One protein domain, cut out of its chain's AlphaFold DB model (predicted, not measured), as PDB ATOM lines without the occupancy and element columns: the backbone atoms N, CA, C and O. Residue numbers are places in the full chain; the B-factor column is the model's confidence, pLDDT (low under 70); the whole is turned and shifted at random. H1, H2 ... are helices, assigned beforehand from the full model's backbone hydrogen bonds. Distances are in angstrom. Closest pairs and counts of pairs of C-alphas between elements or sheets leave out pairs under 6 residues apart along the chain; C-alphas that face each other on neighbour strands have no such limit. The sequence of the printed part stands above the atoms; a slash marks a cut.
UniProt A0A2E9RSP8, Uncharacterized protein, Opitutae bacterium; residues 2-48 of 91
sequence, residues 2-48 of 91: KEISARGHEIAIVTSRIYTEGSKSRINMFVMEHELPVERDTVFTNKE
ATOM      1  N   LYS A   2      46.712  30.536  -4.600       79.19
ATOM      2  CA  LYS A   2      45.617  30.106  -5.511       79.19
ATOM      3  C   LYS A   2      45.258  28.617  -5.391       79.19
ATOM      4  O   LYS A   2      44.090  28.271  -5.310       79.19
ATOM      5  N   GLU A   3      46.263  27.751  -5.273       83.44
ATOM      6  CA  GLU A   3      46.043  26.316  -5.049       83.44
ATOM      7  C   GLU A   3      45.449  25.995  -3.666       83.44
ATOM      8  O   GLU A   3      44.661  25.068  -3.537       83.44
ATOM      9  N   ILE A   4      45.794  26.774  -2.634       82.81
ATOM     10  CA  ILE A   4      45.275  26.587  -1.269       82.81
ATOM     11  C   ILE A   4      43.793  26.970  -1.229       82.81
ATOM     12  O   ILE A   4      42.977  26.200  -0.734       82.81
ATOM     13  N   SER A   5      43.439  28.099  -1.852       82.56
ATOM     14  CA  SER A   5      42.044  28.509  -2.038       82.56
ATOM     15  C   SER A   5      41.242  27.476  -2.838       82.56
ATOM     16  O   SER A   5      40.158  27.081  -2.420       82.56
ATOM     17  N   ALA A   6      41.809  26.913  -3.913       81.12
ATOM     18  CA  ALA A   6      41.155  25.859  -4.698       81.12
ATOM     19  C   ALA A   6      40.860  24.568  -3.904       81.12
ATOM     20  O   ALA A   6      40.012  23.777  -4.314       81.12
ATOM     21  N   ARG A   7      41.531  24.351  -2.766       88.38
ATOM     22  CA  ARG A   7      41.271  23.236  -1.839       88.38
ATOM     23  C   ARG A   7      40.187  23.554  -0.797       88.38
ATOM     24  O   ARG A   7      39.941  22.730   0.076       88.38
ATOM     25  N   GLY A   8      39.532  24.714  -0.896       88.38
ATOM     26  CA  GLY A   8      38.433  25.132  -0.020       88.38
ATOM     27  C   GLY A   8      38.871  25.895   1.231       88.38
ATOM     28  O   GLY A   8      38.068  26.058   2.145       88.38
ATOM     29  N   HIS A   9      40.125  26.344   1.297       88.88
ATOM     30  CA  HIS A   9      40.583  27.204   2.384       88.88
ATOM     31  C   HIS A   9      40.296  28.669   2.076       88.88
ATOM     32  O   HIS A   9      40.680  29.175   1.021       88.88
ATOM     33  N   GLU A  10      39.716  29.366   3.044       92.62
ATOM     34  CA  GLU A  10      39.600  30.815   2.986       92.62
ATOM     35  C   GLU A  10      40.977  31.472   3.164       92.62
ATOM     36  O   GLU A  10      41.771  31.077   4.024       92.62
ATOM     37  N   ILE A  11      41.261  32.490   2.353       94.00
ATOM     38  CA  ILE A  11      42.515  33.241   2.409       94.00
ATOM     39  C   ILE A  11      42.254  34.643   2.952       94.00
ATOM     40  O   ILE A  11      41.417  35.388   2.438       94.00
ATOM     41  N   ALA A  12      43.046  35.024   3.951       94.88
ATOM     42  CA  ALA A  12      43.031  36.338   4.572       94.88
ATOM     43  C   ALA A  12      44.400  37.019   4.456       94.88
ATOM     44  O   ALA A  12      45.438  36.356   4.449       94.88
ATOM     45  N   ILE A  13      44.404  38.354   4.415       95.75
ATOM     46  CA  ILE A  13      45.616  39.160   4.601       95.75
ATOM     47  C   ILE A  13      45.591  39.722   6.018       95.75
ATOM     48  O   ILE A  13      44.642  40.412   6.391       95.75
ATOM     49  N   VAL A  14      46.657  39.472   6.776       95.81
ATOM     50  CA  VAL A  14      46.872  40.032   8.115       95.81
ATOM     51  C   VAL A  14      48.150  40.864   8.093       95.81
ATOM     52  O   VAL A  14      49.174  40.431   7.565       95.81
ATOM     53  N   THR A  15      48.109  42.081   8.629       95.56
ATOM     54  CA  THR A  15      49.236  43.020   8.571       95.56
ATOM     55  C   THR A  15      49.417  43.787   9.877       95.56
ATOM     56  O   THR A  15      48.447  44.248  10.474       95.56
ATOM     57  N   SER A  16      50.674  43.988  10.288       94.12
ATOM     58  CA  SER A  16      51.042  44.800  11.458       94.12
ATOM     59  C   SER A  16      51.046  46.306  11.185       94.12
ATOM     60  O   SER A  16      51.299  47.116  12.077       94.12
ATOM     61  N   ARG A  17      50.729  46.725   9.952       92.81
ATOM     62  CA  ARG A  17      50.591  48.143   9.598       92.81
ATOM     63  C   ARG A  17      49.484  48.804  10.420       92.81
ATOM     64  O   ARG A  17      48.480  48.183  10.755       92.81
ATOM     65  N   ILE A  18      49.648  50.099  10.682       94.25
ATOM     66  CA  ILE A  18      48.564  50.919  11.232       94.25
ATOM     67  C   ILE A  18      47.472  51.059  10.169       94.25
ATOM     68  O   ILE A  18      47.751  51.341   8.993       94.25
ATOM     69  N   TYR A  19      46.229  50.876  10.597       95.69
ATOM     70  CA  TYR A  19      45.068  51.151   9.779       95.69
ATOM     71  C   TYR A  19      45.034  52.621   9.358       95.69
ATOM     72  O   TYR A  19      45.023  53.538  10.177       95.69
ATOM     73  N   THR A  20      44.975  52.834   8.050       96.06
ATOM     74  CA  THR A  20      44.628  54.114   7.439       96.06
ATOM     75  C   THR A  20      43.798  53.812   6.197       96.06
ATOM     76  O   THR A  20      44.034  52.798   5.536       96.06
ATOM     77  N   GLU A  21      42.895  54.710   5.809       95.00
ATOM     78  CA  GLU A  21      42.157  54.564   4.541       95.00
ATOM     79  C   GLU A  21      43.113  54.366   3.350       95.00
ATOM     80  O   GLU A  21      42.894  53.528   2.476       95.00
ATOM     81  N   GLY A  22      44.251  55.069   3.359       94.56
ATOM     82  CA  GLY A  22      45.271  54.952   2.320       94.56
ATOM     83  C   GLY A  22      46.047  53.629   2.324       94.56
ATOM     84  O   GLY A  22      46.542  53.227   1.268       94.56
ATOM     85  N   SER A  23      46.203  52.949   3.464       92.75
ATOM     86  CA  SER A  23      46.830  51.619   3.521       92.75
ATOM     87  C   SER A  23      45.842  50.535   3.103       92.75
ATOM     88  O   SER A  23      46.210  49.703   2.273       92.75
ATOM     89  N   LYS A  24      44.587  50.600   3.572       94.88
ATOM     90  CA  LYS A  24      43.505  49.705   3.126       94.88
ATOM     91  C   LYS A  24      43.312  49.789   1.613       94.88
ATOM     92  O   LYS A  24      43.375  48.770   0.935       94.88
ATOM     93  N   SER A  25      43.173  50.998   1.069       94.75
ATOM     94  CA  SER A  25      42.977  51.208  -0.370       94.75
ATOM     95  C   SER A  25      44.129  50.645  -1.212       94.75
ATOM     96  O   SER A  25      43.880  49.952  -2.197       94.75
ATOM     97  N   ARG A  26      45.388  50.864  -0.805       93.81
ATOM     98  CA  ARG A  26      46.559  50.332  -1.526       93.81
ATOM     99  C   ARG A  26      46.615  48.806  -1.528       93.81
ATOM    100  O   ARG A  26      46.951  48.228  -2.555       93.81
ATOM    101  N   ILE A  27      46.298  48.166  -0.402       94.06
ATOM    102  CA  ILE A  27      46.277  46.700  -0.319       94.06
ATOM    103  C   ILE A  27      45.132  46.145  -1.168       94.06
ATOM    104  O   ILE A  27      45.365  45.249  -1.973       94.06
ATOM    105  N   ASN A  28      43.933  46.723  -1.070       93.81
ATOM    106  CA  ASN A  28      42.784  46.296  -1.869       93.81
ATOM    107  C   ASN A  28      43.054  46.437  -3.374       93.81
ATOM    108  O   ASN A  28      42.751  45.527  -4.140       93.81
ATOM    109  N   MET A  29      43.688  47.535  -3.795       94.56
ATOM    110  CA  MET A  29      44.084  47.729  -5.191       94.56
ATOM    111  C   MET A  29      45.072  46.653  -5.654       94.56
ATOM    112  O   MET A  29      44.878  46.086  -6.721       94.56
ATOM    113  N   PHE A  30      46.073  46.314  -4.835       93.69
ATOM    114  CA  PHE A  30      47.033  45.249  -5.144       93.69
ATOM    115  C   PHE A  30      46.368  43.864  -5.237       93.69
ATOM    116  O   PHE A  30      46.674  43.084  -6.135       93.69
ATOM    117  N   VAL A  31      45.434  43.562  -4.329       94.00
ATOM    118  CA  VAL A  31      44.642  42.320  -4.356       94.00
ATOM    119  C   VAL A  31      43.851  42.208  -5.657       94.00
ATOM    120  O   VAL A  31      43.871  41.148  -6.283       94.00
ATOM    121  N   MET A  32      43.197  43.293  -6.081       93.31
ATOM    122  CA  MET A  32      42.430  43.333  -7.327       93.31
ATOM    123  C   MET A  32      43.328  43.229  -8.563       93.31
ATOM    124  O   MET A  32      43.047  42.423  -9.443       93.31
ATOM    125  N   GLU A  33      44.412  44.007  -8.622       95.69
ATOM    126  CA  GLU A  33      45.354  44.038  -9.751       95.69
ATOM    127  C   GLU A  33      45.953  42.657 -10.048       95.69
ATOM    128  O   GLU A  33      46.146  42.295 -11.206       95.69
ATOM    129  N   HIS A  34      46.211  41.868  -9.004       93.25
ATOM    130  CA  HIS A  34      46.806  40.537  -9.126       93.25
ATOM    131  C   HIS A  34      45.804  39.379  -9.019       93.25
ATOM    132  O   HIS A  34      46.221  38.212  -8.997       93.25
ATOM    133  N   GLU A  35      44.504  39.682  -8.953       92.50
ATOM    134  CA  GLU A  35      43.420  38.701  -8.814       92.50
ATOM    135  C   GLU A  35      43.726  37.682  -7.702       92.50
ATOM    136  O   GLU A  35      43.722  36.457  -7.906       92.50
ATOM    137  N   LEU A  36      44.115  38.194  -6.532       92.12
ATOM    138  CA  LEU A  36      44.412  37.349  -5.383       92.12
ATOM    139  C   LEU A  36      43.094  36.831  -4.790       92.12
ATOM    140  O   LEU A  36      42.157  37.611  -4.631       92.12
ATOM    141  N   PRO A  37      43.010  35.538  -4.433       92.50
ATOM    142  CA  PRO A  37      41.777  34.917  -3.955       92.50
ATOM    143  C   PRO A  37      41.540  35.233  -2.471       92.50
ATOM    144  O   PRO A  37      41.514  34.330  -1.647       92.50
ATOM    145  N   VAL A  38      41.471  36.514  -2.115       92.06
ATOM    146  CA  VAL A  38      41.265  36.984  -0.741       92.06
ATOM    147  C   VAL A  38      39.785  37.299  -0.569       92.06
ATOM    148  O   VAL A  38      39.256  38.180  -1.242       92.06
ATOM    149  N   GLU A  39      39.115  36.562   0.310       82.31
ATOM    150  CA  GLU A  39      37.648  36.590   0.432       82.31
ATOM    151  C   GLU A  39      37.153  37.646   1.428       82.31
ATOM    152  O   GLU A  39      35.984  38.033   1.405       82.31
ATOM    153  N   ARG A  40      38.054  38.147   2.281       86.62
ATOM    154  CA  ARG A  40      37.749  39.103   3.350       86.62
ATOM    155  C   ARG A  40      38.579  40.380   3.264       86.62
ATOM    156  O   ARG A  40      39.634  40.427   2.635       86.62
ATOM    157  N   ASP A  41      38.108  41.413   3.959       88.50
ATOM    158  CA  ASP A  41      38.875  42.641   4.161       88.50
ATOM    159  C   ASP A  41      40.205  42.353   4.882       88.50
ATOM    160  O   ASP A  41      40.319  41.434   5.697       88.50
ATOM    161  N   THR A  42      41.220  43.171   4.594       94.50
ATOM    162  CA  THR A  42      42.529  43.067   5.256       94.50
ATOM    163  C   THR A  42      42.401  43.323   6.758       94.50
ATOM    164  O   THR A  42      41.836  44.336   7.172       94.50
ATOM    165  N   VAL A  43      42.990  42.443   7.566       96.31
ATOM    166  CA  VAL A  43      43.033  42.559   9.027       96.31
ATOM    167  C   VAL A  43      44.284  43.332   9.442       96.31
ATOM    168  O   VAL A  43      45.407  42.932   9.137       96.31
ATOM    169  N   PHE A  44      44.089  44.446  10.144       96.75
ATOM    170  CA  PHE A  44      45.169  45.293  10.651       96.75
ATOM    171  C   PHE A  44      45.335  45.073  12.151       96.75
ATOM    172  O   PHE A  44      44.426  45.385  12.917       96.75
ATOM    173  N   THR A  45      46.502  44.596  12.582       96.38
ATOM    174  CA  THR A  45      46.806  44.417  14.014       96.38
ATOM    175  C   THR A  45      47.335  45.695  14.663       96.38
ATOM    176  O   THR A  45      47.481  45.756  15.875       96.38
ATOM    177  N   ASN A  46      47.591  46.751  13.880       94.25
ATOM    178  CA  ASN A  46      48.036  48.058  14.374       94.25
ATOM    179  C   ASN A  46      49.309  48.000  15.236       94.25
ATOM    180  O   ASN A  46      49.395  48.676  16.256       94.25
ATOM    181  N   LYS A  47      50.322  47.267  14.760       93.75
ATOM    182  CA  LYS A  47      51.614  46.981  15.417       93.75
ATOM    183  C   LYS A  47      51.571  45.952  16.545       93.75
ATOM    184  O   LYS A  47      52.633  45.624  17.065       93.75
ATOM    185  N   GLU A  48      50.403  45.422  16.883       95.12
ATOM    186  CA  GLU A  48      50.307  44.274  17.781       95.12
ATOM    187  C   GLU A  48      50.727  42.982  17.069       95.12
ATOM    188  O   GLU A  48      50.715  42.892  15.833       95.12
TER     189      GLU A  48
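AT A GLANCE: This is residues 2 to 48 of the 91 residues of an uncharacterized protein of Opitutae bacterium (UniProt A0A2E9RSP8). This is a flat, open loop of chain with little regular structure: from the small helix H1 at one end, residues 7 to 20 run out along the length, the longer helix H2 comes back along the opposite long side, and residues 34 to 48 run out again between them to meet the first stretch. The two unnamed stretches meet side by side in a short parallel pairing, residues 14 to 15 with 43 to 44. The printed part has 47 residues with two named helices, H1 then H2, and no named strand; the class is all helix, with 18 residues in named elements. It is only just loose, close to compact, with a radius of gyration of the C-alphas of 11.5 A and spans of 31 by 24 by 11 A.

IN THESE COORDINATES: Find C-alpha 2 at (45.617, 30.106, -5.511), where H1, residues 2 to 6, begins. H2, residues 21 to 33, runs 18.0 A from C-alpha 21 at (42.157, 54.564, 4.541) to C-alpha 33 at (45.354, 44.038, -9.751).

HOW THE PARTS SIT: H1 and H2 are apart. In both, every O i to N i+4 pair is within hydrogen-bond range.

THE WHOLE: Look to Arg 7 and Thr 20 for the two C-alphas farthest apart, 32.4 A. The link from H1 to H2, 14 residues, is long. The printed part has no cut, and no printed residue is under 70 in pLDDT.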